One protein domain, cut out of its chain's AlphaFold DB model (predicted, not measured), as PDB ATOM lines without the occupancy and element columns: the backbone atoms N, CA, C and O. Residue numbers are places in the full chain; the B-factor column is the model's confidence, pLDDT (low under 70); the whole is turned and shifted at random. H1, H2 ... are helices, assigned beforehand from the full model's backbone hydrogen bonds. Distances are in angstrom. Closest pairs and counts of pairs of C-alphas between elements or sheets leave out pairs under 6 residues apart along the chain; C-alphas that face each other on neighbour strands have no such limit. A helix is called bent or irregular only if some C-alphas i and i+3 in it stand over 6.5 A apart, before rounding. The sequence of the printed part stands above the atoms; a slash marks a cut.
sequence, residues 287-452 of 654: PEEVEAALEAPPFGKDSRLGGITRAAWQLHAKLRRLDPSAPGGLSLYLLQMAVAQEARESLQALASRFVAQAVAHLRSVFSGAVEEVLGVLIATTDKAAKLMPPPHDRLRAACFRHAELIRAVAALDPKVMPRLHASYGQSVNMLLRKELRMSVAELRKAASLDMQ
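AT A GLANCE: This is residues 287 to 452 of the 654 residues of the protein "Exocyst complex component SEC3A" of Tetrabaena socialis (UniProt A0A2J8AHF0). A long rod of helices: the long helix H4 makes the spine, and the second long helix H7 is side by side with it over part of its length, pointing the same way but shifted along the axis, and its last residues, 447 to 452, stick out free at one end. Between the two runs the chain folds back along H4 through an extended loop and the short helices H5 and H6; H2 packs beside H6, H1 crosses H2, and tiny H3 is near the start of the rod at the other end. The printed part has 166 residues with seven named helices, H1 to H7 in that order along the chain, and no named strand; the class is all helix. The whole is only just loose, close to extended, with a radius of gyration of the C-alphas of 22.6 A, and the C-alphas span 85 by 31 by 20 A.

IN THESE COORDINATES: H4, residues 338 to 381, is the longest helix by residues and measures 64.3 A from its first C-alpha, at (-37.649, 46.907, -53.491), to its last, at (22.283, 47.771, -30.327). H7, residues 414 to 452, measures 57.9 A and ends with C-alpha 452 at (37.404, 37.332, -19.445); it is only just irregular, with C-alphas 415 and 418 6.9 A apart, and its line is a rough one. H2, residues 305 to 321, measures 24.6 A. The shorter helices are H1, residues 288 to 295, 10.4 A, beginning with C-alpha 288 at (-21.681, 61.545, -54.057); H3, residues 332 to 335, 5.1 A; H5, residues 393 to 401, 12.1 A; and H6, residues 403 to 412, 14.3 A.

HOW THE PARTS SIT: H4 is the hub and touches five other helices. H2, H4, H6 and H7 form an up and down bundle, each running against the one before it in the chain. H4 and H7 touch at a shallow tilt of 5 degrees, the same way; their closest C-alphas are those of Ser 367 and Ser 427, 6.1 A apart, and of H7 residues 420 to 438 alone take part. H4 and H5 are a helical hairpin: they touch at a shallow tilt of 12 degrees, opposite ways, closest at the C-alphas of Ala 369 and Leu 395, 5.3 A apart. H6 touches residues 351 to 359 of H4 alone, opposite ways at a shallow tilt of 32 degrees, only just short of steep; the closest C-alphas are those of Val 355 and Val 409, 6.0 A apart. H2 touches H6 at a shallow tilt of 23 degrees, the same way, with the C-alphas of Thr 309 and Leu 405 closest at 5.6 A. H2 also touches H4, with residues 315 to 319 alone, closest at the C-alphas of Leu 319 and Arg 344, 6.8 A apart. H1 is about perpendicular to H2, at 79 degrees, and touches it, closest at the C-alphas of Val 290 and Ala 311, 5.7 A apart. H1 touches H4 too, the C-alphas of Leu 294 and Phe 354 being closest at 5.8 A. H3 is close to H4 but not clearly touching, with the C-alphas of Leu 335 and Gln 341 closest at 6.6 A. Among the pairs that stay apart are H5 and H7, and H2 and H7. Every O i to N i+4 pair is within hydrogen-bond range in H1, H2, H4, H5 and H6; in H7 33 of 35 are, and H3 is too short for such a pair.

THE WHOLE: The C-alphas farthest apart are those of Tyr 333 and Gln 452, 85.2 A. The printed part has no cut. The link from H4 to H5, 11 residues, is long. The mean pLDDT of the printed part is 81.6; it is under 70 at residues 300 to 303, 380 to 391, 446 to 447 and 450 to 452.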
ATOM      1  N   PRO A 287     -24.385  61.335 -50.049       86.00
ATOM      2  CA  PRO A 287     -23.846  62.333 -50.965       86.00
ATOM      3  C   PRO A 287     -22.708  61.743 -51.806       86.00
ATOM      4  O   PRO A 287     -21.857  61.029 -51.273       86.00
ATOM      5  N   GLU A 288     -22.651  62.090 -53.091       83.00
ATOM      6  CA  GLU A 288     -21.681  61.545 -54.057       83.00
ATOM      7  C   GLU A 288     -20.221  61.763 -53.611       83.00
ATOM      8  O   GLU A 288     -19.373  60.882 -53.742       83.00
ATOM      9  N   GLU A 289     -19.936  62.896 -52.960       82.50
ATOM     10  CA  GLU A 289     -18.625  63.191 -52.365       82.50
ATOM     11  C   GLU A 289     -18.222  62.191 -51.266       82.50
ATOM     12  O   GLU A 289     -17.048  61.841 -51.120       82.50
ATOM     13  N   VAL A 290     -19.194  61.734 -50.472       84.12
ATOM     14  CA  VAL A 290     -18.991  60.790 -49.363       84.12
ATOM     15  C   VAL A 290     -18.800  59.380 -49.908       84.12
ATOM     16  O   VAL A 290     -17.929  58.654 -49.432       84.12
ATOM     17  N   GLU A 291     -19.578  59.004 -50.921       85.06
ATOM     18  CA  GLU A 291     -19.451  57.719 -51.604       85.06
ATOM     19  C   GLU A 291     -18.087  57.593 -52.297       85.06
ATOM     20  O   GLU A 291     -17.351  56.644 -52.020       85.06
ATOM     21  N   ALA A 292     -17.669  58.607 -53.061       84.69
ATOM     22  CA  ALA A 292     -16.354  58.644 -53.702       84.69
ATOM     23  C   ALA A 292     -15.199  58.526 -52.686       84.69
ATOM     24  O   ALA A 292     -14.221  57.805 -52.912       84.69
ATOM     25  N   ALA A 293     -15.324  59.184 -51.526       83.69
ATOM     26  CA  ALA A 293     -14.340  59.096 -50.448       83.69
ATOM     27  C   ALA A 293     -14.266  57.701 -49.791       83.69
ATOM     28  O   ALA A 293     -13.232  57.355 -49.214       83.69
ATOM     29  N   LEU A 294     -15.341  56.908 -49.854       84.44
ATOM     30  CA  LEU A 294     -15.411  55.547 -49.312       84.44
ATOM     31  C   LEU A 294     -15.033  54.470 -50.337       84.44
ATOM     32  O   LEU A 294     -14.568  53.402 -49.934       84.44
ATOM     33  N   GLU A 295     -15.195  54.735 -51.635       84.81
ATOM     34  CA  GLU A 295     -14.791  53.818 -52.708       84.81
ATOM     35  C   GLU A 295     -13.280  53.783 -52.928       84.81
ATOM     36  O   GLU A 295     -12.689  52.703 -53.049       84.81
ATOM     37  N   ALA A 296     -12.657  54.961 -52.939       78.75
ATOM     38  CA  ALA A 296     -11.217  55.132 -53.078       78.75
ATOM     39  C   ALA A 296     -10.650  55.945 -51.898       78.75
ATOM     40  O   ALA A 296     -10.130  57.047 -52.101       78.75
ATOM     41  N   PRO A 297     -10.739  55.435 -50.653       76.81
ATOM     42  CA  PRO A 297     -10.240  56.112 -49.469       76.81
ATOM     43  C   PRO A 297      -8.751  56.419 -49.634       76.81
ATOM     44  O   PRO A 297      -7.926  55.500 -49.726       76.81
ATOM     45  N   PRO A 298      -8.361  57.705 -49.651       71.69
ATOM     46  CA  PRO A 298      -6.978  58.074 -49.865       71.69
ATOM     47  C   PRO A 298      -6.236  57.869 -48.550       71.69
ATOM     48  O   PRO A 298      -5.974  58.837 -47.863       71.69
ATOM     49  N   PHE A 299      -5.883  56.642 -48.163       76.81
ATOM     50  CA  PHE A 299      -5.150  56.346 -46.918       76.81
ATOM     51  C   PHE A 299      -3.667  56.801 -46.927       76.81
ATOM     52  O   PHE A 299      -2.835  56.294 -46.173       76.81
ATOM     53  N   GLY A 300      -3.303  57.734 -47.812       67.88
ATOM     54  CA  GLY A 300      -1.945  58.256 -47.970       67.88
ATOM     55  C   GLY A 300      -1.459  59.096 -46.782       67.88
ATOM     56  O   GLY A 300      -2.187  59.364 -45.827       67.88
ATOM     57  N   LYS A 301      -0.203  59.550 -46.847       59.34
ATOM     58  CA  LYS A 301       0.432  60.349 -45.777       59.34
ATOM     59  C   LYS A 301      -0.229  61.720 -45.553       59.34
ATOM     60  O   LYS A 301      -0.195  62.205 -44.428       59.34
ATOM     61  N   ASP A 302      -0.894  62.269 -46.572       54.28
ATOM     62  CA  ASP A 302      -1.624  63.551 -46.525       54.28
ATOM     63  C   ASP A 302      -3.135  63.378 -46.285       54.28
ATOM     64  O   ASP A 302      -3.939  64.295 -46.470       54.28
ATOM     65  N   SER A 303      -3.548  62.171 -45.892       63.47
ATOM     66  CA  SER A 303      -4.953  61.823 -45.745       63.47
ATOM     67  C   SER A 303      -5.602  62.503 -44.547       63.47
ATOM     68  O   SER A 303      -5.152  62.404 -43.402       63.47
ATOM     69  N   ARG A 304      -6.740  63.162 -44.785       70.31
ATOM     70  CA  ARG A 304      -7.621  63.609 -43.703       70.31
ATOM     71  C   ARG A 304      -8.397  62.406 -43.178       70.31
ATOM     72  O   ARG A 304      -9.571  62.237 -43.498       70.31
ATOM     73  N   LEU A 305      -7.748  61.593 -42.341       80.75
ATOM     74  CA  LEU A 305      -8.354  60.412 -41.712       80.75
ATOM     75  C   LEU A 305      -9.698  60.748 -41.039       80.75
ATOM     76  O   LEU A 305     -10.634  59.964 -41.116       80.75
ATOM     77  N   GLY A 306      -9.822  61.950 -40.459       83.25
ATOM     78  CA  GLY A 306     -11.063  62.446 -39.854       83.25
ATOM     79  C   GLY A 306     -12.235  62.637 -40.828       83.25
ATOM     80  O   GLY A 306     -13.387  62.518 -40.422       83.25
ATOM     81  N   GLY A 307     -11.965  62.922 -42.107       84.81
ATOM     82  CA  GLY A 307     -12.998  62.980 -43.147       84.81
ATOM     83  C   GLY A 307     -13.498  61.584 -43.513       84.81
ATOM     84  O   GLY A 307     -14.701  61.350 -43.552       84.81
ATOM     85  N   ILE A 308     -12.568  60.637 -43.667       86.75
ATOM     86  CA  ILE A 308     -12.867  59.234 -43.986       86.75
ATOM     87  C   ILE A 308     -13.644  58.568 -42.844       86.75
ATOM     88  O   ILE A 308     -14.631  57.878 -43.080       86.75
ATOM     89  N   THR A 309     -13.247  58.792 -41.587       88.44
ATOM     90  CA  THR A 309     -13.969  58.227 -40.438       88.44
ATOM     91  C   THR A 309     -15.360  58.830 -40.290       88.44
ATOM     92  O   THR A 309     -16.299  58.102 -39.983       88.44
ATOM     93  N   ARG A 310     -15.532  60.131 -40.557       90.06
ATOM     94  CA  ARG A 310     -16.858  60.767 -40.575       90.06
ATOM     95  C   ARG A 310     -17.752  60.169 -41.664       90.06
ATOM     96  O   ARG A 310     -18.897  59.845 -41.368       90.06
ATOM     97  N   ALA A 311     -17.223  59.976 -42.871       90.25
ATOM     98  CA  ALA A 311     -17.924  59.301 -43.964       90.25
ATOM     99  C   ALA A 311     -18.328  57.865 -43.580       90.25
ATOM    100  O   ALA A 311     -19.477  57.466 -43.753       90.25
ATOM    101  N   ALA A 312     -17.420  57.110 -42.954       91.00
ATOM    102  CA  ALA A 312     -17.696  55.752 -42.486       91.00
ATOM    103  C   ALA A 312     -18.798  55.710 -41.409       91.00
ATOM    104  O   ALA A 312     -19.642  54.814 -41.416       91.00
ATOM    105  N   TRP A 313     -18.837  56.696 -40.507       93.62
ATOM    106  CA  TRP A 313     -19.908  56.826 -39.515       93.62
ATOM    107  C   TRP A 313     -21.251  57.232 -40.132       93.62
ATOM    108  O   TRP A 313     -22.287  56.757 -39.666       93.62
ATOM    109  N   GLN A 314     -21.256  58.053 -41.185       91.25
ATOM    110  CA  GLN A 314     -22.473  58.365 -41.942       91.25
ATOM    111  C   GLN A 314     -23.033  57.112 -42.622       91.25
ATOM    112  O   GLN A 314     -24.215  56.817 -42.460       91.25
ATOM    113  N   LEU A 315     -22.179  56.321 -43.278       91.81
ATOM    114  CA  LEU A 315     -22.558  55.024 -43.845       91.81
ATOM    115  C   LEU A 315     -23.133  54.081 -42.774       91.81
ATOM    116  O   LEU A 315     -24.195  53.491 -42.969       91.81
ATOM    117  N   HIS A 316     -22.479  53.978 -41.612       91.75
ATOM    118  CA  HIS A 316     -22.973  53.160 -40.502       91.75
ATOM    119  C   HIS A 316     -24.341  53.636 -39.984       91.75
ATOM    120  O   HIS A 316     -25.216  52.816 -39.716       91.75
ATOM    121  N   ALA A 317     -24.560  54.951 -39.875       90.00
ATOM    122  CA  ALA A 317     -25.838  55.510 -39.441       90.00
ATOM    123  C   ALA A 317     -26.983  55.170 -40.412       90.00
ATOM    124  O   ALA A 317     -28.073  54.812 -39.962       90.00
ATOM    125  N   LYS A 318     -26.732  55.221 -41.729       89.38
ATOM    126  CA  LYS A 318     -27.715  54.832 -42.756       89.38
ATOM    127  C   LYS A 318     -28.014  53.333 -42.717       89.38
ATOM    128  O   LYS A 318     -29.178  52.945 -42.670       89.38
ATOM    129  N   LEU A 319     -26.986  52.488 -42.610       89.44
ATOM    130  CA  LEU A 319     -27.162  51.039 -42.456       89.44
ATOM    131  C   LEU A 319     -27.942  50.669 -41.189       89.44
ATOM    132  O   LEU A 319     -28.763  49.758 -41.222       89.44
ATOM    133  N   ARG A 320     -27.735  51.400 -40.089       89.12
ATOM    134  CA  ARG A 320     -28.468  51.185 -38.839       89.12
ATOM    135  C   ARG A 320     -29.948  51.567 -38.949       89.12
ATOM    136  O   ARG A 320     -30.770  50.909 -38.325       89.12
ATOM    137  N   ARG A 321     -30.312  52.577 -39.749       85.31
ATOM    138  CA  ARG A 321     -31.727  52.901 -40.040       85.31
ATOM    139  C   ARG A 321     -32.432  51.804 -40.848       85.31
ATOM    140  O   ARG A 321     -33.639  51.631 -40.714       85.31
ATOM    141  N   LEU A 322     -31.677  51.061 -41.658       84.69
ATOM    142  CA  LEU A 322     -32.158  49.946 -42.482       84.69
ATOM    143  C   LEU A 322     -32.129  48.583 -41.758       84.69
ATOM    144  O   LEU A 322     -32.493  47.558 -42.344       84.69
ATOM    145  N   ASP A 323     -31.671  48.544 -40.505       83.88
ATOM    146  CA  ASP A 323     -31.627  47.329 -39.695       83.88
ATOM    147  C   ASP A 323     -32.958  47.144 -38.940       83.88
ATOM    148  O   ASP A 323     -33.319  48.000 -38.127       83.88
ATOM    149  N   PRO A 324     -33.684  46.027 -39.150       80.12
ATOM    150  CA  PRO A 324     -34.960  45.769 -38.477       80.12
ATOM    151  C   PRO A 324     -34.834  45.625 -36.953       80.12
ATOM    152  O   PRO A 324     -35.835  45.709 -36.248       80.12
ATOM    153  N   SER A 325     -33.628  45.375 -36.435       80.81
ATOM    154  CA  SER A 325     -33.377  45.202 -35.000       80.81
ATOM    155  C   SER A 325     -32.962  46.492 -34.283       80.81
ATOM    156  O   SER A 325     -32.886  46.521 -33.052       80.81
ATOM    157  N   ALA A 326     -32.690  47.570 -35.026       80.06
ATOM    158  CA  ALA A 326     -32.173  48.803 -34.458       80.06
ATOM    159  C   ALA A 326     -33.297  49.714 -33.922       80.06
ATOM    160  O   ALA A 326     -34.293  49.955 -34.609       80.06
ATOM    161  N   PRO A 327     -33.135  50.308 -32.722       70.31
ATOM    162  CA  PRO A 327     -34.070  51.314 -32.229       70.31
ATOM    163  C   PRO A 327     -34.005  52.559 -33.126       70.31
ATOM    164  O   PRO A 327     -32.927  53.134 -33.305       70.31
ATOM    165  N   GLY A 328     -35.152  52.952 -33.689       71.69
ATOM    166  CA  GLY A 328     -35.265  54.044 -34.666       71.69
ATOM    167  C   GLY A 328     -35.069  53.626 -36.130       71.69
ATOM    168  O   GLY A 328     -34.803  54.491 -36.964       71.69
ATOM    169  N   GLY A 329     -35.148  52.324 -36.434       74.69
ATOM    170  CA  GLY A 329     -35.170  51.807 -37.804       74.69
ATOM    171  C   GLY A 329     -36.477  52.110 -38.544       74.69
ATOM    172  O   GLY A 329     -37.499  52.428 -37.931       74.69
ATOM    173  N   LEU A 330     -36.435  52.016 -39.874       80.75
ATOM    174  CA  LEU A 330     -37.617  52.144 -40.730       80.75
ATOM    175  C   LEU A 330     -38.660  51.065 -40.405       80.75
ATOM    176  O   LEU A 330     -38.331  49.983 -39.912       80.75
ATOM    177  N   SER A 331     -39.934  51.349 -40.695       82.88
ATOM    178  CA  SER A 331     -41.009  50.375 -40.490       82.88
ATOM    179  C   SER A 331     -40.769  49.107 -41.326       82.88
ATOM    180  O   SER A 331     -40.201  49.155 -42.419       82.88
ATOM    181  N   LEU A 332     -41.232  47.954 -40.830       80.88
ATOM    182  CA  LEU A 332     -41.088  46.665 -41.522       80.88
ATOM    183  C   LEU A 332     -41.671  46.681 -42.946       80.88
ATOM    184  O   LEU A 332     -41.120  46.030 -43.827       80.88
ATOM    185  N   TYR A 333     -42.741  47.446 -43.176       80.25
ATOM    186  CA  TYR A 333     -43.353  47.611 -44.496       80.25
ATOM    187  C   TYR A 333     -42.444  48.371 -45.467       80.25
ATOM    188  O   TYR A 333     -42.261  47.936 -46.600       80.25
ATOM    189  N   LEU A 334     -41.809  49.456 -45.014       79.56
ATOM    190  CA  LEU A 334     -40.865  50.217 -45.838       79.56
ATOM    191  C   LEU A 334     -39.611  49.395 -46.161       79.56
ATOM    192  O   LEU A 334     -39.102  49.459 -47.273       79.56
ATOM    193  N   LEU A 335     -39.154  48.553 -45.229       82.06
ATOM    194  CA  LEU A 335     -38.031  47.634 -45.454       82.06
ATOM    195  C   LEU A 335     -38.337  46.525 -46.479       82.06
ATOM    196  O   LEU A 335     -37.410  45.937 -47.037       82.06
ATOM    197  N   GLN A 336     -39.614  46.214 -46.727       85.12
ATOM    198  CA  GLN A 336     -40.026  45.244 -47.749       85.12
ATOM    199  C   GLN A 336     -40.085  45.844 -49.159       85.12
ATOM    200  O   GLN A 336     -40.165  45.092 -50.128       85.12
ATOM    201  N   MET A 337     -40.023  47.171 -49.294       84.50
ATOM    202  CA  MET A 337     -40.001  47.818 -50.603       84.50
ATOM    203  C   MET A 337     -38.700  47.497 -51.341       84.50
ATOM    204  O   MET A 337     -37.614  47.562 -50.761       84.50
ATOM    205  N   ALA A 338     -38.802  47.226 -52.645       85.25
ATOM    206  CA  ALA A 338     -37.649  46.907 -53.491       85.25
ATOM    207  C   ALA A 338     -36.550  47.981 -53.409       85.25
ATOM    208  O   ALA A 338     -35.376  47.654 -53.286       85.25
ATOM    209  N   VAL A 339     -36.934  49.260 -53.369       83.06
ATOM    210  CA  VAL A 339     -35.981  50.379 -53.318       83.06
ATOM    211  C   VAL A 339     -35.198  50.415 -51.999       83.06
ATOM    212  O   VAL A 339     -34.005  50.704 -51.990       83.06
ATOM    213  N   ALA A 340     -35.835  50.074 -50.873       83.56
ATOM    214  CA  ALA A 340     -35.155  49.994 -49.578       83.56
ATOM    215  C   ALA A 340     -34.210  48.783 -49.502       83.56
ATOM    216  O   ALA A 340     -33.143  48.867 -48.890       83.56
ATOM    217  N   GLN A 341     -34.580  47.668 -50.141       86.88
ATOM    218  CA  GLN A 341     -33.725  46.484 -50.261       86.88
ATOM    219  C   GLN A 341     -32.502  46.769 -51.137       86.88
ATOM    220  O   GLN A 341     -31.382  46.505 -50.710       86.88
ATOM    221  N   GLU A 342     -32.696  47.397 -52.295       87.75
ATOM    222  CA  GLU A 342     -31.617  47.797 -53.201       87.75
ATOM    223  C   GLU A 342     -30.663  48.805 -52.541       87.75
ATOM    224  O   GLU A 342     -29.443  48.638 -52.593       87.75
ATOM    225  N   ALA A 343     -31.198  49.809 -51.832       86.00
ATOM    226  CA  ALA A 343     -30.393  50.755 -51.057       86.00
ATOM    227  C   ALA A 343     -29.595  50.061 -49.940       86.00
ATOM    228  O   ALA A 343     -28.441  50.392 -49.679       86.00
ATOM    229  N   ARG A 344     -30.182  49.063 -49.272       88.62
ATOM    230  CA  ARG A 344     -29.469  48.272 -48.266       88.62
ATOM    231  C   ARG A 344     -28.341  47.457 -48.892       88.62
ATOM    232  O   ARG A 344     -27.244  47.438 -48.336       88.62
ATOM    233  N   GLU A 345     -28.591  46.789 -50.008       90.25
ATOM    234  CA  GLU A 345     -27.588  45.982 -50.707       90.25
ATOM    235  C   GLU A 345     -26.428  46.840 -51.220       90.25
ATOM    236  O   GLU A 345     -25.266  46.484 -51.006       90.25
ATOM    237  N   SER A 346     -26.716  48.003 -51.811       90.00
ATOM    238  CA  SER A 346     -25.690  48.928 -52.305       90.00
ATOM    239  C   SER A 346     -24.820  49.485 -51.172       90.00
ATOM    240  O   SER A 346     -23.588  49.418 -51.247       90.00
ATOM    241  N   LEU A 347     -25.427  49.929 -50.065       91.12
ATOM    242  CA  LEU A 347     -24.702  50.419 -48.887       91.12
ATOM    243  C   LEU A 347     -23.887  49.308 -48.207       91.12
ATOM    244  O   LEU A 347     -22.766  49.552 -47.753       91.12
ATOM    245  N   GLN A 348     -24.402  48.075 -48.148       92.38
ATOM    246  CA  GLN A 348     -23.655  46.926 -47.619       92.38
ATOM    247  C   GLN A 348     -22.469  46.555 -48.516       92.38
ATOM    248  O   GLN A 348     -21.381  46.260 -48.008       92.38
ATOM    249  N   ALA A 349     -22.639  46.612 -49.838       92.50
ATOM    250  CA  ALA A 349     -21.552  46.404 -50.784       92.50
ATOM    251  C   ALA A 349     -20.459  47.468 -50.598       92.50
ATOM    252  O   ALA A 349     -19.290  47.109 -50.430       92.50
ATOM    253  N   LEU A 350     -20.830  48.750 -50.520       92.00
ATOM    254  CA  LEU A 350     -19.900  49.850 -50.251       92.00
ATOM    255  C   LEU A 350     -19.162  49.657 -48.916       92.00
ATOM    256  O   LEU A 350     -17.933  49.751 -48.874       92.00
ATOM    257  N   ALA A 351     -19.881  49.295 -47.848       93.62
ATOM    258  CA  ALA A 351     -19.292  49.006 -46.541       93.62
ATOM    259  C   ALA A 351     -18.260  47.878 -46.612       93.62
ATOM    260  O   ALA A 351     -17.166  48.007 -46.063       93.62
ATOM    261  N   SER A 352     -18.570  46.789 -47.322       93.19
ATOM    262  CA  SER A 352     -17.658  45.650 -47.460       93.19
ATOM    263  C   SER A 352     -16.367  46.019 -48.203       93.19
ATOM    264  O   SER A 352     -15.275  45.645 -47.762       93.19
ATOM    265  N   ARG A 353     -16.469  46.818 -49.280       93.12
ATOM    266  CA  ARG A 353     -15.317  47.330 -50.039       93.12
ATOM    267  C   ARG A 353     -14.457  48.243 -49.168       93.12
ATOM    268  O   ARG A 353     -13.249  48.022 -49.064       93.12
ATOM    269  N   PHE A 354     -15.080  49.207 -48.491       93.38
ATOM    270  CA  PHE A 354     -14.395  50.129 -47.589       93.38
ATOM    271  C   PHE A 354     -13.672  49.389 -46.454       93.38
ATOM    272  O   PHE A 354     -12.486  49.618 -46.219       93.38
ATOM    273  N   VAL A 355     -14.350  48.455 -45.777       94.06
ATOM    274  CA  VAL A 355     -13.774  47.670 -44.675       94.06
ATOM    275  C   VAL A 355     -12.579  46.844 -45.150       94.06
ATOM    276  O   VAL A 355     -11.555  46.809 -44.464       94.06
ATOM    277  N   ALA A 356     -12.655  46.217 -46.328       91.81
ATOM    278  CA  ALA A 356     -11.538  45.456 -46.882       91.81
ATOM    279  C   ALA A 356     -10.295  46.336 -47.099       91.81
ATOM    280  O   ALA A 356      -9.189  45.961 -46.691       91.81
ATOM    281  N   GLN A 357     -10.477  47.527 -47.675       91.06
ATOM    282  CA  GLN A 357      -9.389  48.479 -47.903       91.06
ATOM    283  C   GLN A 357      -8.844  49.065 -46.589       91.06
ATOM    284  O   GLN A 357      -7.629  49.109 -46.388       91.06
ATOM    285  N   ALA A 358      -9.721  49.436 -45.651       91.19
ATOM    286  CA  ALA A 358      -9.340  49.955 -44.338       91.19
ATOM    287  C   ALA A 358      -8.539  48.925 -43.529       91.19
ATOM    288  O   ALA A 358      -7.526  49.256 -42.916       91.19
ATOM    289  N   VAL A 359      -8.939  47.651 -43.561       91.75
ATOM    290  CA  VAL A 359      -8.215  46.561 -42.892       91.75
ATOM    291  C   VAL A 359      -6.852  46.322 -43.538       91.75
ATOM    292  O   VAL A 359      -5.876  46.108 -42.816       91.75
ATOM    293  N   ALA A 360      -6.752  46.379 -44.869       91.31
ATOM    294  CA  ALA A 360      -5.467  46.280 -45.562       91.31
ATOM    295  C   ALA A 360      -4.519  47.422 -45.158       91.31
ATOM    296  O   ALA A 360      -3.359  47.172 -44.821       91.31
ATOM    297  N   HIS A 361      -5.033  48.653 -45.093       90.62
ATOM    298  CA  HIS A 361      -4.276  49.808 -44.626       90.62
ATOM    299  C   HIS A 361      -3.830  49.657 -43.163       90.62
ATOM    300  O   HIS A 361      -2.645  49.785 -42.870       90.62
ATOM    301  N   LEU A 362      -4.737  49.299 -42.246       89.81
ATOM    302  CA  LEU A 362      -4.414  49.109 -40.827       89.81
ATOM    303  C   LEU A 362      -3.336  48.037 -40.612       89.81
ATOM    304  O   LEU A 362      -2.439  48.223 -39.791       89.81
ATOM    305  N   ARG A 363      -3.373  46.940 -41.379       90.56
ATOM    306  CA  ARG A 363      -2.315  45.915 -41.354       90.56
ATOM    307  C   ARG A 363      -0.960  46.481 -41.771       90.56
ATOM    308  O   ARG A 363       0.029  46.203 -41.097       90.56
ATOM    309  N   SER A 364      -0.926  47.292 -42.830       89.81
ATOM    310  CA  SER A 364       0.291  47.976 -43.287       89.81
ATOM    311  C   SER A 364       0.808  48.988 -42.258       89.81
ATOM    312  O   SER A 364       2.014  49.065 -42.027       89.81
ATOM    313  N   VAL A 365      -0.085  49.711 -41.575       87.69
ATOM    314  CA  VAL A 365       0.285  50.625 -40.483       87.69
ATOM    315  C   VAL A 365       0.896  49.859 -39.309       87.69
ATOM    316  O   VAL A 365       1.911  50.289 -38.765       87.69
ATOM    317  N   PHE A 366       0.324  48.713 -38.920       86.94
ATOM    318  CA  PHE A 366       0.870  47.893 -37.835       86.94
ATOM    319  C   PHE A 366       2.242  47.314 -38.176       86.94
ATOM    320  O   PHE A 366       3.145  47.382 -37.340       86.94
ATOM    321  N   SER A 367       2.422  46.775 -39.386       87.31
ATOM    322  CA  SER A 367       3.721  46.245 -39.812       87.31
ATOM    323  C   SER A 367       4.762  47.357 -39.936       87.31
ATOM    324  O   SER A 367       5.842  47.228 -39.368       87.31
ATOM    325  N   GLY A 368       4.420  48.480 -40.575       86.38
ATOM    326  CA  GLY A 368       5.326  49.617 -40.752       86.38
ATOM    327  C   GLY A 368       5.753  50.252 -39.427       86.38
ATOM    328  O   GLY A 368       6.936  50.504 -39.213       86.38
ATOM    329  N   ALA A 369       4.824  50.430 -38.481       84.12
ATOM    330  CA  ALA A 369       5.155  50.950 -37.155       84.12
ATOM    331  C   ALA A 369       6.083  50.005 -36.370       84.12
ATOM    332  O   ALA A 369       6.960  50.465 -35.637       84.12
ATOM    333  N   VAL A 370       5.919  48.686 -36.524       85.25
ATOM    334  CA  VAL A 370       6.822  47.693 -35.926       85.25
ATOM    335  C   VAL A 370       8.194  47.701 -36.603       85.25
ATOM    336  O   VAL A 370       9.204  47.653 -35.903       85.25
ATOM    337  N   GLU A 371       8.255  47.797 -37.931       86.19
ATOM    338  CA  GLU A 371       9.509  47.889 -38.691       86.19
ATOM    339  C   GLU A 371      10.324  49.131 -38.315       86.19
ATOM    340  O   GLU A 371      11.536  49.028 -38.126       86.19
ATOM    341  N   GLU A 372       9.679  50.281 -38.107       81.69
ATOM    342  CA  GLU A 372      10.355  51.491 -37.624       81.69
ATOM    343  C   GLU A 372      10.975  51.296 -36.232       81.69
ATOM    344  O   GLU A 372      12.132  51.665 -36.009       81.69
ATOM    345  N   VAL A 373      10.236  50.695 -35.289       80.56
ATOM    346  CA  VAL A 373      10.750  50.411 -33.935       80.56
ATOM    347  C   VAL A 373      11.883  49.385 -33.993       80.56
ATOM    348  O   VAL A 373      12.892  49.548 -33.304       80.56
ATOM    349  N   LEU A 374      11.769  48.366 -34.850       79.50
ATOM    350  CA  LEU A 374      12.832  47.394 -35.101       79.50
ATOM    351  C   LEU A 374      14.085  48.049 -35.695       79.50
ATOM    352  O   LEU A 374      15.192  47.719 -35.273       79.50
ATOM    353  N   GLY A 375      13.931  48.988 -36.629       79.44
ATOM    354  CA  GLY A 375      15.043  49.741 -37.209       79.44
ATOM    355  C   GLY A 375      15.787  50.568 -36.160       79.44
ATOM    356  O   GLY A 375      17.016  50.525 -36.096       79.44
ATOM    357  N   VAL A 376      15.052  51.250 -35.272       77.00
ATOM    358  CA  VAL A 376      15.642  51.968 -34.128       77.00
ATOM    359  C   VAL A 376      16.350  50.999 -33.183       77.00
ATOM    360  O   VAL A 376      17.490  51.253 -32.800       77.00
ATOM    361  N   LEU A 377      15.717  49.871 -32.843       74.06
ATOM    362  CA  LEU A 377      16.305  48.847 -31.982       74.06
ATOM    363  C   LEU A 377      17.656  48.371 -32.539       74.06
ATOM    364  O   LEU A 377      18.652  48.418 -31.822       74.06
ATOM    365  N   ILE A 378      17.710  47.996 -33.820       73.44
ATOM    366  CA  ILE A 378      18.936  47.533 -34.492       73.44
ATOM    367  C   ILE A 378      20.008  48.637 -34.529       73.44
ATOM    368  O   ILE A 378      21.178  48.371 -34.272       73.44
ATOM    369  N   ALA A 379      19.631  49.893 -34.779       72.38
ATOM    370  CA  ALA A 379      20.580  51.010 -34.780       72.38
ATOM    371  C   ALA A 379      21.140  51.333 -33.378       72.38
ATOM    372  O   ALA A 379      22.248  51.855 -33.242       72.38
ATOM    373  N   THR A 380      20.378  51.047 -32.318       65.31
ATOM    374  CA  THR A 380      20.806  51.287 -30.930       65.31
ATOM    375  C   THR A 380      21.644  50.158 -30.335       65.31
ATOM    376  O   THR A 380      22.394  50.414 -29.394       65.31
ATOM    377  N   THR A 381      21.585  48.942 -30.888       60.59
ATOM    378  CA  THR A 381      22.283  47.771 -30.327       60.59
ATOM    379  C   THR A 381      23.808  47.833 -30.438       60.59
ATOM    380  O   THR A 381      24.492  47.276 -29.586       60.59
ATOM    381  N   ASP A 382      24.366  48.599 -31.381       55.59
ATOM    382  CA  ASP A 382      25.824  48.809 -31.470       55.59
ATOM    383  C   ASP A 382      26.378  49.665 -30.315       55.59
ATOM    384  O   ASP A 382      27.571  49.637 -30.003       55.59
ATOM    385  N   LYS A 383      25.507  50.411 -29.625       55.88
ATOM    386  CA  LYS A 383      25.854  51.230 -28.463       55.88
ATOM    387  C   LYS A 383      25.466  50.452 -27.208       55.88
ATOM    388  O   LYS A 383      24.399  50.679 -26.649       55.88
ATOM    389  N   ALA A 384      26.357  49.559 -26.772       46.72
ATOM    390  CA  ALA A 384      26.249  48.591 -25.664       46.72
ATOM    391  C   ALA A 384      25.866  49.132 -24.255       46.72
ATOM    392  O   ALA A 384      26.194  48.518 -23.243       46.72
ATOM    393  N   ALA A 385      25.221  50.294 -24.136       47.53
ATOM    394  CA  ALA A 385      25.062  51.024 -22.882       47.53
ATOM    395  C   ALA A 385      23.633  51.077 -22.325       47.53
ATOM    396  O   ALA A 385      23.462  51.579 -21.217       47.53
ATOM    397  N   LYS A 386      22.594  50.605 -23.025       52.81
ATOM    398  CA  LYS A 386      21.225  50.651 -22.477       52.81
ATOM    399  C   LYS A 386      20.449  49.384 -22.822       52.81
ATOM    400  O   LYS A 386      19.867  49.285 -23.892       52.81
ATOM    401  N   LEU A 387      20.380  48.456 -21.863       53.94
ATOM    402  CA  LEU A 387      19.432  47.328 -21.801       53.94
ATOM    403  C   LEU A 387      17.977  47.812 -21.599       53.94
ATOM    404  O   LEU A 387      17.200  47.222 -20.848       53.94
ATOM    405  N   MET A 388      17.618  48.939 -22.212       55.81
ATOM    406  CA  MET A 388      16.282  49.502 -22.125       55.81
ATOM    407  C   MET A 388      15.493  49.042 -23.346       55.81
ATOM    408  O   MET A 388      15.979  49.226 -24.466       55.81
ATOM    409  N   PRO A 389      14.297  48.455 -23.160       61.22
ATOM    410  CA  PRO A 389      13.414  48.193 -24.284       61.22
ATOM    411  C   PRO A 389      13.160  49.513 -25.029       61.22
ATOM    412  O   PRO A 389      12.994  50.552 -24.374       61.22
ATOM    413  N   PRO A 390      13.163  49.509 -26.375       66.19
ATOM    414  CA  PRO A 390      12.833  50.690 -27.154       66.19
ATOM    415  C   PRO A 390      11.494  51.261 -26.685       66.19
ATOM    416  O   PRO A 390      10.555  50.494 -26.460       66.19
ATOM    417  N   PRO A 391      11.362  52.587 -26.543       66.88
ATOM    418  CA  PRO A 391      10.066  53.172 -26.251       66.88
ATOM    419  C   PRO A 391       9.095  52.833 -27.388       66.88
ATOM    420  O   PRO A 391       9.320  53.174 -28.550       66.88
ATOM    421  N   HIS A 392       7.988  52.167 -27.055       78.56
ATOM    422  CA  HIS A 392       6.930  51.821 -28.013       78.56
ATOM    423  C   HIS A 392       6.005  53.010 -28.322       78.56
ATOM    424  O   HIS A 392       4.932  52.829 -28.896       78.56
ATOM    425  N   ASP A 393       6.394  54.231 -27.955       76.44
ATOM    426  CA  ASP A 393       5.568  55.439 -28.065       76.44
ATOM    427  C   ASP A 393       5.131  55.716 -29.503       76.44
ATOM    428  O   ASP A 393       3.996  56.119 -29.740       76.44
ATOM    429  N   ARG A 394       5.989  55.420 -30.487       72.62
ATOM    430  CA  ARG A 394       5.661  55.574 -31.913       72.62
ATOM    431  C   ARG A 394       4.600  54.585 -32.384       72.62
ATOM    432  O   ARG A 394       3.677  54.985 -33.089       72.62
ATOM    433  N   LEU A 395       4.690  53.326 -31.947       79.94
ATOM    434  CA  LEU A 395       3.667  52.310 -32.206       79.94
ATOM    435  C   LEU A 395       2.338  52.723 -31.560       79.94
ATOM    436  O   LEU A 395       1.305  52.733 -32.224       79.94
ATOM    437  N   ARG A 396       2.373  53.148 -30.290       83.44
ATOM    438  CA  ARG A 396       1.185  53.626 -29.565       83.44
ATOM    439  C   ARG A 396       0.561  54.847 -30.242       83.44
ATOM    440  O   ARG A 396      -0.651  54.869 -30.428       83.44
ATOM    441  N   ALA A 397       1.363  55.817 -30.675       83.00
ATOM    442  CA  ALA A 397       0.895  57.004 -31.389       83.00
ATOM    443  C   ALA A 397       0.326  56.672 -32.779       83.00
ATOM    444  O   ALA A 397      -0.656  57.277 -33.209       83.00
ATOM    445  N   ALA A 398       0.905  55.703 -33.497       80.25
ATOM    446  CA  ALA A 398       0.352  55.208 -34.755       80.25
ATOM    447  C   ALA A 398      -1.012  54.535 -34.537       80.25
ATOM    448  O   ALA A 398      -1.973  54.895 -35.214       80.25
ATOM    449  N   CYS A 399      -1.136  53.646 -33.549       82.88
ATOM    450  CA  CYS A 399      -2.411  53.014 -33.202       82.88
ATOM    451  C   CYS A 399      -3.459  54.033 -32.731       82.88
ATOM    452  O   CYS A 399      -4.612  53.949 -33.141       82.88
ATOM    453  N   PHE A 400      -3.063  55.019 -31.921       85.06
ATOM    454  CA  PHE A 400      -3.968  56.052 -31.412       85.06
ATOM    455  C   PHE A 400      -4.537  56.925 -32.535       85.06
ATOM    456  O   PHE A 400      -5.740  57.165 -32.576       85.06
ATOM    457  N   ARG A 401      -3.706  57.332 -33.505       85.69
ATOM    458  CA  ARG A 401      -4.157  58.108 -34.676       85.69
ATOM    459  C   ARG A 401      -5.201  57.377 -35.521       85.69
ATOM    460  O   ARG A 401      -6.062  58.027 -36.100       85.69
ATOM    461  N   HIS A 402      -5.151  56.047 -35.559       89.06
ATOM    462  CA  HIS A 402      -6.086  55.217 -36.323       89.06
ATOM    463  C   HIS A 402      -7.208  54.618 -35.459       89.06
ATOM    464  O   HIS A 402      -7.996  53.816 -35.955       89.06
ATOM    465  N   ALA A 403      -7.318  55.002 -34.181       88.31
ATOM    466  CA  ALA A 403      -8.302  54.436 -33.259       88.31
ATOM    467  C   ALA A 403      -9.746  54.669 -33.729       88.31
ATOM    468  O   ALA A 403     -10.560  53.750 -33.672       88.31
ATOM    469  N   GLU A 404     -10.052  55.857 -34.257       90.06
ATOM    470  CA  GLU A 404     -11.379  56.165 -34.811       90.06
ATOM    471  C   GLU A 404     -11.704  55.342 -36.061       90.06
ATOM    472  O   GLU A 404     -12.837  54.901 -36.232       90.06
ATOM    473  N   LEU A 405     -10.705  55.059 -36.902       90.44
ATOM    474  CA  LEU A 405     -10.881  54.179 -38.058       90.44
ATOM    475  C   LEU A 405     -11.166  52.742 -37.614       90.44
ATOM    476  O   LEU A 405     -12.047  52.094 -38.169       90.44
ATOM    477  N   ILE A 406     -10.476  52.258 -36.578       91.19
ATOM    478  CA  ILE A 406     -10.730  50.933 -35.999       91.19
ATOM    479  C   ILE A 406     -12.144  50.862 -35.406       91.19
ATOM    480  O   ILE A 406     -12.832  49.865 -35.613       91.19
ATOM    481  N   ARG A 407     -12.605  51.913 -34.714       92.69
ATOM    482  CA  ARG A 407     -13.978  51.991 -34.182       92.69
ATOM    483  C   ARG A 407     -15.022  51.962 -35.296       92.69
ATOM    484  O   ARG A 407     -15.981  51.205 -35.191       92.69
ATOM    485  N   ALA A 408     -14.808  52.725 -36.367       92.06
ATOM    486  CA  ALA A 408     -15.702  52.735 -37.522       92.06
ATOM    487  C   ALA A 408     -15.748  51.363 -38.223       92.06
ATOM    488  O   ALA A 408     -16.827  50.854 -38.512       92.06
ATOM    489  N   VAL A 409     -14.595  50.714 -38.430       92.75
ATOM    490  CA  VAL A 409     -14.521  49.357 -39.002       92.75
ATOM    491  C   VAL A 409     -15.226  48.332 -38.108       92.75
ATOM    492  O   VAL A 409     -15.970  47.501 -38.618       92.75
ATOM    493  N   ALA A 410     -15.048  48.412 -36.786       93.44
ATOM    494  CA  ALA A 410     -15.714  47.522 -35.835       93.44
ATOM    495  C   ALA A 410     -17.243  47.678 -35.842       93.44
ATOM    496  O   ALA A 410     -17.956  46.696 -35.642       93.44
ATOM    497  N   ALA A 411     -17.736  48.900 -36.063       92.44
ATOM    498  CA  ALA A 411     -19.161  49.199 -36.151       92.44
ATOM    499  C   ALA A 411     -19.774  48.762 -37.494       92.44
ATOM    500  O   ALA A 411     -20.921  48.321 -37.525       92.44
ATOM    501  N   LEU A 412     -19.025  48.870 -38.598       92.56
ATOM    502  CA  LEU A 412     -19.472  48.457 -39.934       92.56
ATOM    503  C   LEU A 412     -19.450  46.934 -40.123       92.56
ATOM    504  O   LEU A 412     -20.405  46.380 -40.659       92.56
ATOM    505  N   ASP A 413     -18.390  46.255 -39.676       92.75
ATOM    506  CA  ASP A 413     -18.320  44.792 -39.688       92.75
ATOM    507  C   ASP A 413     -17.568  44.245 -38.452       92.75
ATOM    508  O   ASP A 413     -16.331  44.167 -38.426       92.75
ATOM    509  N   PRO A 414     -18.295  43.783 -37.417       91.19
ATOM    510  CA  PRO A 414     -17.679  43.242 -36.209       91.19
ATOM    511  C   PRO A 414     -16.934  41.919 -36.454       91.19
ATOM    512  O   PRO A 414     -16.065  41.545 -35.661       91.19
ATOM    513  N   LYS A 415     -17.213  41.200 -37.553       92.31
ATOM    514  CA  LYS A 415     -16.606  39.887 -37.841       92.31
ATOM    515  C   LYS A 415     -15.129  39.996 -38.214       92.31
ATOM    516  O   LYS A 415     -14.395  39.010 -38.112       92.31
ATOM    517  N   VAL A 416     -14.665  41.175 -38.630       91.81
ATOM    518  CA  VAL A 416     -13.272  41.384 -39.060       91.81
ATOM    519  C   VAL A 416     -12.333  41.653 -37.882       91.81
ATOM    520  O   VAL A 416     -11.121  41.433 -37.988       91.81
ATOM    521  N   MET A 417     -12.878  42.038 -36.726       92.31
ATOM    522  CA  MET A 417     -12.108  42.413 -35.536       92.31
ATOM    523  C   MET A 417     -11.196  41.304 -34.992       92.31
ATOM    524  O   MET A 417     -10.020  41.590 -34.753       92.31
ATOM    525  N   PRO A 418     -11.625  40.029 -34.870       91.94
ATOM    526  CA  PRO A 418     -10.734  38.955 -34.427       91.94
ATOM    527  C   PRO A 418      -9.513  38.775 -35.341       91.94
ATOM    528  O   PRO A 418      -8.397  38.563 -34.865       91.94
ATOM    529  N   ARG A 419      -9.700  38.913 -36.662       89.88
ATOM    530  CA  ARG A 419      -8.612  38.805 -37.650       89.88
ATOM    531  C   ARG A 419      -7.657  39.996 -37.570       89.88
ATOM    532  O   ARG A 419      -6.448  39.818 -37.720       89.88
ATOM    533  N   LEU A 420      -8.182  41.197 -37.340       90.38
ATOM    534  CA  LEU A 420      -7.375  42.403 -37.157       90.38
ATOM    535  C   LEU A 420      -6.554  42.333 -35.859       90.38
ATOM    536  O   LEU A 420      -5.349  42.581 -35.885       90.38
ATOM    537  N   HIS A 421      -7.171  41.905 -34.752       90.12
ATOM    538  CA  HIS A 421      -6.497  41.681 -33.469       90.12
ATOM    539  C   HIS A 421      -5.373  40.647 -33.588       90.12
ATOM    540  O   HIS A 421      -4.280  40.869 -33.069       90.12
ATOM    541  N   ALA A 422      -5.609  39.542 -34.304       90.00
ATOM    542  CA  ALA A 422      -4.585  38.530 -34.551       90.00
ATOM    543  C   ALA A 422      -3.389  39.095 -35.338       90.00
ATOM    544  O   ALA A 422      -2.244  38.828 -34.981       90.00
ATOM    545  N   SER A 423      -3.637  39.920 -36.361       88.31
ATOM    546  CA  SER A 423      -2.580  40.553 -37.163       88.31
ATOM    547  C   SER A 423      -1.756  41.571 -36.363       88.31
ATOM    548  O   SER A 423      -0.522  41.562 -36.437       88.31
ATOM    549  N   TYR A 424      -2.411  42.396 -35.541       89.00
ATOM    550  CA  TYR A 424      -1.724  43.286 -34.602       89.00
ATOM    551  C   TYR A 424      -0.881  42.484 -33.601       89.00
ATOM    552  O   TYR A 424       0.319  42.720 -33.457       89.00
ATOM    553  N   GLY A 425      -1.482  41.470 -32.970       86.94
ATOM    554  CA  GLY A 425      -0.805  40.600 -32.014       86.94
ATOM    555  C   GLY A 425       0.394  39.874 -32.623       86.94
ATOM    556  O   GLY A 425       1.440  39.789 -31.987       86.94
ATOM    557  N   GLN A 426       0.291  39.392 -33.862       87.75
ATOM    558  CA  GLN A 426       1.408  38.776 -34.580       87.75
ATOM    559  C   GLN A 426       2.562  39.766 -34.785       87.75
ATOM    560  O   GLN A 426       3.706  39.424 -34.483       87.75
ATOM    561  N   SER A 427       2.261  40.990 -35.224       84.81
ATOM    562  CA  SER A 427       3.260  42.038 -35.478       84.81
ATOM    563  C   SER A 427       3.990  42.446 -34.192       84.81
ATOM    564  O   SER A 427       5.220  42.450 -34.138       84.81
ATOM    565  N   VAL A 428       3.251  42.679 -33.103       85.94
ATOM    566  CA  VAL A 428       3.838  43.016 -31.795       85.94
ATOM    567  C   VAL A 428       4.612  41.836 -31.202       85.94
ATOM    568  O   VAL A 428       5.709  42.012 -30.677       85.94
ATOM    569  N   ASN A 429       4.113  40.606 -31.331       87.75
ATOM    570  CA  ASN A 429       4.841  39.422 -30.873       87.75
ATOM    571  C   ASN A 429       6.166  39.230 -31.622       87.75
ATOM    572  O   ASN A 429       7.131  38.743 -31.027       87.75
ATOM    573  N   MET A 430       6.241  39.597 -32.905       84.38
ATOM    574  CA  MET A 430       7.506  39.594 -33.645       84.38
ATOM    575  C   MET A 430       8.501  40.601 -33.064       84.38
ATOM    576  O   MET A 430       9.653  40.222 -32.828       84.38
ATOM    577  N   LEU A 431       8.049  41.823 -32.762       83.81
ATOM    578  CA  LEU A 431       8.855  42.846 -32.090       83.81
ATOM    579  C   LEU A 431       9.392  42.337 -30.745       83.81
ATOM    580  O   LEU A 431      10.604  42.261 -30.558       83.81
ATOM    581  N   LEU A 432       8.504  41.874 -29.858       84.12
ATOM    582  CA  LEU A 432       8.862  41.383 -28.522       84.12
ATOM    583  C   LEU A 432       9.841  40.199 -28.577       84.12
ATOM    584  O   LEU A 432      10.793  40.121 -27.799       84.12
ATOM    585  N   ARG A 433       9.649  39.267 -29.521       83.06
ATOM    586  CA  ARG A 433      10.582  38.144 -29.718       83.06
ATOM    587  C   ARG A 433      11.959  38.631 -30.157       83.06
ATOM    588  O   ARG A 433      12.956  38.061 -29.716       83.06
ATOM    589  N   LYS A 434      12.038  39.636 -31.033       81.94
ATOM    590  CA  LYS A 434      13.318  40.190 -31.489       81.94
ATOM    591  C   LYS A 434      14.015  40.960 -30.366       81.94
ATOM    592  O   LYS A 434      15.195  40.704 -30.142       81.94
ATOM    593  N   GLU A 435      13.295  41.797 -29.623       79.50
ATOM    594  CA  GLU A 435      13.797  42.496 -28.429       79.50
ATOM    595  C   GLU A 435      14.374  41.517 -27.397       79.50
ATOM    596  O   GLU A 435      15.499  41.695 -26.921       79.50
ATOM    597  N   LEU A 436      13.655  40.425 -27.113       80.31
ATOM    598  CA  LEU A 436      14.120  39.385 -26.197       80.31
ATOM    599  C   LEU A 436      15.396  38.701 -26.706       80.31
ATOM    600  O   LEU A 436      16.332  38.501 -25.934       80.31
ATOM    601  N   ARG A 437      15.465  38.357 -28.001       79.56
ATOM    602  CA  ARG A 437      16.672  37.749 -28.595       79.56
ATOM    603  C   ARG A 437      17.884  38.673 -28.481       79.56
ATOM    604  O   ARG A 437      18.954  38.194 -28.119       79.56
ATOM    605  N   MET A 438      17.714  39.965 -28.762       73.81
ATOM    606  CA  MET A 438      18.791  40.955 -28.642       73.81
ATOM    607  C   MET A 438      19.246  41.107 -27.187       73.81
ATOM    608  O   MET A 438      20.441  41.068 -26.912       73.81
ATOM    609  N   SER A 439      18.302  41.159 -26.245       70.75
ATOM    610  CA  SER A 439      18.600  41.230 -24.809       70.75
ATOM    611  C   SER A 439      19.394  40.007 -24.328       70.75
ATOM    612  O   SER A 439      20.371  40.140 -23.596       70.75
ATOM    613  N   VAL A 440      19.022  38.802 -24.779       76.00
ATOM    614  CA  VAL A 440      19.750  37.560 -24.460       76.00
ATOM    615  C   VAL A 440      21.150  37.544 -25.082       76.00
ATOM    616  O   VAL A 440      22.092  37.082 -24.440       76.00
ATOM    617  N   ALA A 441      21.309  38.037 -26.312       75.00
ATOM    618  CA  ALA A 441      22.613  38.122 -26.967       75.00
ATOM    619  C   ALA A 441      23.567  39.070 -26.218       75.00
ATOM    620  O   ALA A 441      24.713  38.701 -25.956       75.00
ATOM    621  N   GLU A 442      23.078  40.239 -25.797       71.94
ATOM    622  CA  GLU A 442      23.847  41.186 -24.982       71.94
ATOM    623  C   GLU A 442      24.196  40.612 -23.600       71.94
ATOM    624  O   GLU A 442      25.338  40.728 -23.161       71.94
ATOM    625  N   LEU A 443      23.277  39.894 -22.941       70.69
ATOM    626  CA  LEU A 443      23.573  39.205 -21.675       70.69
ATOM    627  C   LEU A 443      24.674  38.148 -21.823       70.69
ATOM    628  O   LEU A 443      25.555  38.048 -20.970       70.69
ATOM    629  N   ARG A 444      24.661  37.368 -22.911       71.75
ATOM    630  CA  ARG A 444      25.727  36.393 -23.202       71.75
ATOM    631  C   ARG A 444      27.071  37.082 -23.429       71.75
ATOM    632  O   ARG A 444      28.089  36.603 -22.933       71.75
ATOM    633  N   LYS A 445      27.072  38.214 -24.137       72.19
ATOM    634  CA  LYS A 445      28.268  39.032 -24.366       72.19
ATOM    635  C   LYS A 445      28.809  39.609 -23.055       72.19
ATOM    636  O   LYS A 445      29.999  39.480 -22.790       72.19
ATOM    637  N   ALA A 446      27.942  40.155 -22.203       66.88
ATOM    638  CA  ALA A 446      28.309  40.655 -20.879       66.88
ATOM    639  C   ALA A 446      28.872  39.544 -19.976       66.88
ATOM    640  O   ALA A 446      29.912  39.733 -19.353       66.88
ATOM    641  N   ALA A 447      28.247  38.362 -19.961       68.31
ATOM    642  CA  ALA A 447      28.739  37.209 -19.208       68.31
ATOM    643  C   ALA A 447      30.104  36.707 -19.719       68.31
ATOM    644  O   ALA A 447      30.969  36.350 -18.923       68.31
ATOM    645  N   SER A 448      30.327  36.710 -21.038       70.31
ATOM    646  CA  SER A 448      31.624  36.367 -21.634       70.31
ATOM    647  C   SER A 448      32.714  37.383 -21.268       70.31
ATOM    648  O   SER A 448      33.827  36.990 -20.916       70.31
ATOM    649  N   LEU A 449      32.384  38.679 -21.279       70.31
ATOM    650  CA  LEU A 449      33.288  39.751 -20.854       70.31
ATOM    651  C   LEU A 449      33.611  39.677 -19.354       70.31
ATOM    652  O   LEU A 449      34.759  39.892 -18.976       70.31
ATOM    653  N   ASP A 450      32.642  39.323 -18.507       62.34
ATOM    654  CA  ASP A 450      32.855  39.100 -17.070       62.34
ATOM    655  C   ASP A 450      33.766  37.886 -16.806       62.34
ATOM    656  O   ASP A 450      34.689  37.962 -15.993       62.34
ATOM    657  N   MET A 451      33.599  36.791 -17.558       63.72
ATOM    658  CA  MET A 451      34.523  35.652 -17.491       63.72
ATOM    659  C   MET A 451      35.940  36.012 -17.961       63.72
ATOM    660  O   MET A 451      36.911  35.597 -17.329       63.72
ATOM    661  N   GLN A 452      36.091  36.828 -19.011       63.41
ATOM    662  CA  GLN A 452      37.404  37.332 -19.445       63.41
ATOM    663  C   GLN A 452      38.035  38.297 -18.429       63.41
ATOM    664  O   GLN A 452      39.252  38.271 -18.232       63.41
TER     665      GLN A 452